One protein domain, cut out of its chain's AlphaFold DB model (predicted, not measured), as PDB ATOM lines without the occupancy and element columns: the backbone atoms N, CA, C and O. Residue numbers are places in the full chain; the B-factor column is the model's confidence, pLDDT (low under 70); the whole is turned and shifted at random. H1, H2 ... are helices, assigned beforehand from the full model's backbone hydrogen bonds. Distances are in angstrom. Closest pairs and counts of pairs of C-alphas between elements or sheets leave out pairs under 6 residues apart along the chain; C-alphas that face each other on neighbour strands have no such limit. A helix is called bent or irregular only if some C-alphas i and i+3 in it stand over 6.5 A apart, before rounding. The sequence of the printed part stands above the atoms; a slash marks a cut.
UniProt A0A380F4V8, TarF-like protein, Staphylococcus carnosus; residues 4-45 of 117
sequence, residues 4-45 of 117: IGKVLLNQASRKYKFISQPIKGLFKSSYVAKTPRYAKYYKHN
ATOM      1  N   ILE A   4      61.914  23.404  -5.521       82.38
ATOM      2  CA  ILE A   4      62.332  24.778  -5.848       82.38
ATOM      3  C   ILE A   4      61.267  25.504  -6.689       82.38
ATOM      4  O   ILE A   4      60.884  26.625  -6.364       82.38
ATOM      5  N   GLY A   5      60.702  24.844  -7.705       85.31
ATOM      6  CA  GLY A   5      59.625  25.409  -8.526       85.31
ATOM      7  C   GLY A   5      58.357  25.705  -7.717       85.31
ATOM      8  O   GLY A   5      57.722  26.739  -7.910       85.31
ATOM      9  N   LYS A   6      58.025  24.852  -6.737       88.69
ATOM     10  CA  LYS A   6      56.886  25.072  -5.828       88.69
ATOM     11  C   LYS A   6      57.096  26.292  -4.920       88.69
ATOM     12  O   LYS A   6      56.150  27.039  -4.678       88.69
ATOM     13  N   VAL A   7      58.325  26.522  -4.451       90.00
ATOM     14  CA  VAL A   7      58.683  27.712  -3.658       90.00
ATOM     15  C   VAL A   7      58.595  28.983  -4.507       90.00
ATOM     16  O   VAL A   7      57.971  29.951  -4.078       90.00
ATOM     17  N   LEU A   8      59.144  28.971  -5.725       91.31
ATOM     18  CA  LEU A   8      59.101  30.120  -6.637       91.31
ATOM     19  C   LEU A   8      57.665  30.514  -7.012       91.31
ATOM     20  O   LEU A   8      57.306  31.687  -6.916       91.31
ATOM     21  N   LEU A   9      56.816  29.537  -7.346       91.38
ATOM     22  CA  LEU A   9      55.395  29.770  -7.627       91.38
ATOM     23  C   LEU A   9      54.648  30.348  -6.418       91.38
ATOM     24  O   LEU A   9      53.817  31.245  -6.570       91.38
ATOM     25  N   ASN A  10      54.963  29.886  -5.206       94.12
ATOM     26  CA  ASN A  10      54.375  30.435  -3.984       94.12
ATOM     27  C   ASN A  10      54.786  31.902  -3.777       94.12
ATOM     28  O   ASN A  10      53.935  32.756  -3.526       94.12
ATOM     29  N   GLN A  11      56.068  32.229  -3.967       94.31
ATOM     30  CA  GLN A  11      56.547  33.610  -3.859       94.31
ATOM     31  C   GLN A  11      55.919  34.524  -4.922       94.31
ATOM     32  O   GLN A  11      55.520  35.644  -4.600       94.31
ATOM     33  N   ALA A  12      55.746  34.042  -6.157       93.94
ATOM     34  CA  ALA A  12      55.029  34.770  -7.204       93.94
ATOM     35  C   ALA A  12      53.555  35.016  -6.825       93.94
ATOM     36  O   ALA A  12      53.074  36.147  -6.907       93.94
ATOM     37  N   SER A  13      52.856  33.993  -6.321       93.06
ATOM     38  CA  SER A  13      51.468  34.119  -5.855       93.06
ATOM     39  C   SER A  13      51.330  35.125  -4.708       93.06
ATOM     40  O   SER A  13      50.403  35.935  -4.705       93.06
ATOM     41  N   ARG A  14      52.266  35.123  -3.752       93.44
ATOM     42  CA  ARG A  14      52.292  36.083  -2.637       93.44
ATOM     43  C   ARG A  14      52.480  37.517  -3.122       93.44
ATOM     44  O   ARG A  14      51.718  38.383  -2.707       93.44
ATOM     45  N   LYS A  15      53.428  37.761  -4.033       94.69
ATOM     46  CA  LYS A  15      53.645  39.091  -4.630       94.69
ATOM     47  C   LYS A  15      52.415  39.578  -5.399       94.69
ATOM     48  O   LYS A  15      51.993  40.715  -5.218       94.69
ATOM     49  N   TYR A  16      51.783  38.704  -6.184       94.75
ATOM     50  CA  TYR A  16      50.524  39.028  -6.856       94.75
ATOM     51  C   TYR A  16      49.409  39.372  -5.856       94.75
ATOM     52  O   TYR A  16      48.691  40.358  -6.033       94.75
ATOM     53  N   LYS A  17      49.254  38.584  -4.784       93.94
ATOM     54  CA  LYS A  17      48.252  38.841  -3.737       93.94
ATOM     55  C   LYS A  17      48.519  40.154  -3.006       93.94
ATOM     56  O   LYS A  17      47.567  40.881  -2.759       93.94
ATOM     57  N   PHE A  18      49.778  40.486  -2.732       93.06
ATOM     58  CA  PHE A  18      50.162  41.732  -2.068       93.06
ATOM     59  C   PHE A  18      49.667  42.974  -2.821       93.06
ATOM     60  O   PHE A  18      49.182  43.911  -2.200       93.06
ATOM     61  N   ILE A  19      49.726  42.960  -4.155       90.38
ATOM     62  CA  ILE A  19      49.263  44.084  -4.982       90.38
ATOM     63  C   ILE A  19      47.751  44.003  -5.232       90.38
ATOM     64  O   ILE A  19      47.033  44.993  -5.115       90.38
ATOM     65  N   SER A  20      47.237  42.818  -5.572       93.06
ATOM     66  CA  SER A  20      45.839  42.667  -5.994       93.06
ATOM     67  C   SER A  20      44.834  42.707  -4.843       93.06
ATOM     68  O   SER A  20      43.704  43.143  -5.060       93.06
ATOM     69  N   GLN A  21      45.193  42.267  -3.631       90.75
ATOM     70  CA  GLN A  21      44.257  42.236  -2.504       90.75
ATOM     71  C   GLN A  21      43.830  43.631  -2.029       90.75
ATOM     72  O   GLN A  21      42.622  43.819  -1.888       90.75
ATOM     73  N   PRO A  22      44.730  44.617  -1.838       87.56
ATOM     74  CA  PRO A  22      44.325  45.977  -1.489       87.56
ATOM     75  C   PRO A  22      43.387  46.580  -2.533       87.56
ATOM     76  O   PRO A  22      42.325  47.089  -2.186       87.56
ATOM     77  N   ILE A  23      43.725  46.436  -3.820       88.12
ATOM     78  CA  ILE A  23      42.911  46.947  -4.929       88.12
ATOM     79  C   ILE A  23      41.519  46.305  -4.904       88.12
ATOM     80  O   ILE A  23      40.514  47.009  -4.895       88.12
ATOM     81  N   LYS A  24      41.437  44.972  -4.802       89.62
ATOM     82  CA  LYS A  24      40.154  44.258  -4.675       89.62
ATOM     83  C   LYS A  24      39.375  44.691  -3.428       89.62
ATOM     84  O   LYS A  24      38.157  44.817  -3.491       89.62
ATOM     85  N   GLY A  25      40.061  44.931  -2.310       87.50
ATOM     86  CA  GLY A  25      39.466  45.395  -1.058       87.50
ATOM     87  C   GLY A  25      38.796  46.764  -1.187       87.50
ATOM     88  O   GLY A  25      37.676  46.930  -0.708       87.50
ATOM     89  N   LEU A  26      39.432  47.701  -1.898       86.75
ATOM     90  CA  LEU A  26      38.886  49.036  -2.169       86.75
ATOM     91  C   LEU A  26      37.570  48.987  -2.956       86.75
ATOM     92  O   LEU A  26      36.651  49.738  -2.650       86.75
ATOM     93  N   PHE A  27      37.464  48.097  -3.946       85.25
ATOM     94  CA  PHE A  27      36.236  47.946  -4.739       85.25
ATOM     95  C   PHE A  27      35.153  47.124  -4.032       85.25
ATOM     96  O   PHE A  27      33.974  47.273  -4.337       85.25
ATOM     97  N   LYS A  28      35.529  46.256  -3.084       88.12
ATOM     98  CA  LYS A  28      34.586  45.374  -2.383       88.12
ATOM     99  C   LYS A  28      33.802  46.086  -1.280       88.12
ATOM    100  O   LYS A  28      32.686  45.677  -0.977       88.12
ATOM    101  N   SER A  29      34.382  47.095  -0.632       87.31
ATOM    102  CA  SER A  29      33.757  47.748   0.518       87.31
ATOM    103  C   SER A  29      34.030  49.244   0.541       87.31
ATOM    104  O   SER A  29      35.178  49.684   0.612       87.31
ATOM    105  N   SER A  30      32.949  50.024   0.575       82.75
ATOM    106  CA  SER A  30      33.017  51.470   0.785       82.75
ATOM    107  C   SER A  30      33.719  51.815   2.099       82.75
ATOM    108  O   SER A  30      34.477  52.775   2.135       82.75
ATOM    109  N   TYR A  31      33.539  51.006   3.148       84.31
ATOM    110  CA  TYR A  31      34.222  51.175   4.430       84.31
ATOM    111  C   TYR A  31      35.743  51.018   4.297       84.31
ATOM    112  O   TYR A  31      36.490  51.900   4.710       84.31
ATOM    113  N   VAL A  32      36.213  49.957   3.629       87.88
ATOM    114  CA  VAL A  32      37.654  49.750   3.378       87.88
ATOM    115  C   VAL A  32      38.237  50.886   2.538       87.88
ATOM    116  O   VAL A  32      39.369  51.303   2.765       87.88
ATOM    117  N   ALA A  33      37.462  51.437   1.601       89.06
ATOM    118  CA  ALA A  33      37.881  52.581   0.800       89.06
ATOM    119  C   ALA A  33      37.969  53.905   1.585       89.06
ATOM    120  O   ALA A  33      38.644  54.829   1.119       89.06
ATOM    121  N   LYS A  34      37.328  54.026   2.758       89.31
ATOM    122  CA  LYS A  34      37.377  55.247   3.585       89.31
ATOM    123  C   LYS A  34      38.710  55.417   4.290       89.31
ATOM    124  O   LYS A  34      39.248  56.516   4.272       89.31
ATOM    125  N   THR A  35      39.287  54.355   4.843       89.56
ATOM    126  CA  THR A  35      40.548  54.437   5.598       89.56
ATOM    127  C   THR A  35      41.708  55.059   4.800       89.56
ATOM    128  O   THR A  35      42.279  56.050   5.261       89.56
ATOM    129  N   PRO A  36      42.065  54.578   3.589       91.56
ATOM    130  CA  PRO A  36      43.147  55.183   2.813       91.56
ATOM    131  C   PRO A  36      42.775  56.567   2.270       91.56
ATOM    132  O   PRO A  36      43.652  57.411   2.085       91.56
ATOM    133  N   ARG A  37      41.483  56.831   2.040       90.69
ATOM    134  CA  ARG A  37      40.995  58.155   1.639       90.69
ATOM    135  C   ARG A  37      41.176  59.177   2.759       90.69
ATOM    136  O   ARG A  37      41.723  60.245   2.507       90.69
ATOM    137  N   TYR A  38      40.803  58.823   3.985       91.75
ATOM    138  CA  TYR A  38      41.031  59.645   5.167       91.75
ATOM    139  C   TYR A  38      42.524  59.907   5.371       91.75
ATOM    140  O   TYR A  38      42.925  61.057   5.507       91.75
ATOM    141  N   ALA A  39      43.369  58.872   5.280       93.94
ATOM    142  CA  ALA A  39      44.821  59.036   5.373       93.94
ATOM    143  C   ALA A  39      45.368  60.005   4.305       93.94
ATOM    144  O   ALA A  39      46.242  60.826   4.590       93.94
ATOM    145  N   LYS A  40      44.823  59.958   3.079       93.94
ATOM    146  CA  LYS A  40      45.147  60.927   2.025       93.94
ATOM    147  C   LYS A  40      44.729  62.344   2.425       93.94
ATOM    148  O   LYS A  40      45.555  63.242   2.290       93.94
ATOM    149  N   TYR A  41      43.504  62.561   2.904       93.06
ATOM    150  CA  TYR A  41      43.045  63.894   3.315       93.06
ATOM    151  C   TYR A  41      43.839  64.438   4.495       93.06
ATOM    152  O   TYR A  41      44.312  65.565   4.421       93.06
ATOM    153  N   TYR A  42      44.085  63.624   5.517       93.69
ATOM    154  CA  TYR A  42      44.882  64.008   6.678       93.69
ATOM    155  C   TYR A  42      46.290  64.483   6.289       93.69
ATOM    156  O   TYR A  42      46.784  65.470   6.820       93.69
ATOM    157  N   LYS A  43      46.934  63.812   5.322       96.56
ATOM    158  CA  LYS A  43      48.296  64.157   4.889       96.56
ATOM    159  C   LYS A  43      48.373  65.405   3.999       96.56
ATOM    160  O   LYS A  43      49.404  66.071   3.999       96.56
ATOM    161  N   HIS A  44      47.347  65.679   3.191       96.12
ATOM    162  CA  HIS A  44      47.433  66.690   2.124       96.12
ATOM    163  C   HIS A  44      46.545  67.919   2.348       96.12
ATOM    164  O   HIS A  44      46.812  68.966   1.758       96.12
ATOM    165  N   ASN A  45      45.498  67.822   3.169       94.12
ATOM    166  CA  ASN A  45      44.625  68.956   3.438       94.12
ATOM    167  C   ASN A  45      45.248  69.849   4.511       94.12
ATOM    168  O   ASN A  45      45.736  69.375   5.535       94.12
TER     169      ASN A  45
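Overview. This is residues 4 to 45 of the 117 residues of the protein "TarF-like protein" of Staphylococcus carnosus (UniProt A0A380F4V8). Two helices meet near their ends and make an open L, the longer arm being H1 and the shorter H2. The corner is small, and from it residues 4 to 21 of H1 and residues 37 to 45, of which 37 to 44 belong to H2, stick out free. The printed part has 42 residues with two named helices, H1 then H2 along the chain, and no named strand; its class is all helix. It is extended, with a radius of gyration of the C-alphas of 15.0 A, and its C-alphas span 48 by 21 by 8 A.

Along the chain. H1 holds residues 4 to 28 and begins at C-alpha 4, at (62.332, 24.778, -5.848); it is 34.7 A long from first to last C-alpha. It has a kink of 36 degrees near residue 22. H1 is neither bent nor irregular, but only just: C-alphas 19 and 22 are 6.3 A apart. H2 holds residues 30 to 44, is 21.0 A long and ends at C-alpha 44, at (47.433, 66.690, 2.124). H2 is neither bent nor irregular, but only just: C-alphas 33 and 36 are 6.2 A apart.

Arrangement. H1 and H2 touch only at the corner by their link, with 5 pairs of C-alphas within 8 A. H1 touches H2 with residues 25 to 27 alone, and H2 touches H1 with residues 32 to 33 alone. Their closest C-alphas are those of Leu 26 and Ala 33, 4.7 A apart. Their lines are about perpendicular, at 84 degrees, and their centres are 23.1 A apart. Of the O i to N i+4 pairs, 19 of 21 in H1 and 8 of 11 in H2 are within hydrogen-bond range.

Size, cuts and confidence. The two C-alphas farthest apart are those of Ile 4 and Asn 45, at 48.5 A. The printed part has no cut, and the link from H1 to H2 is tight, with 1 residue between them. The mean pLDDT of the printed part is 90.6, and no printed residue is under 70.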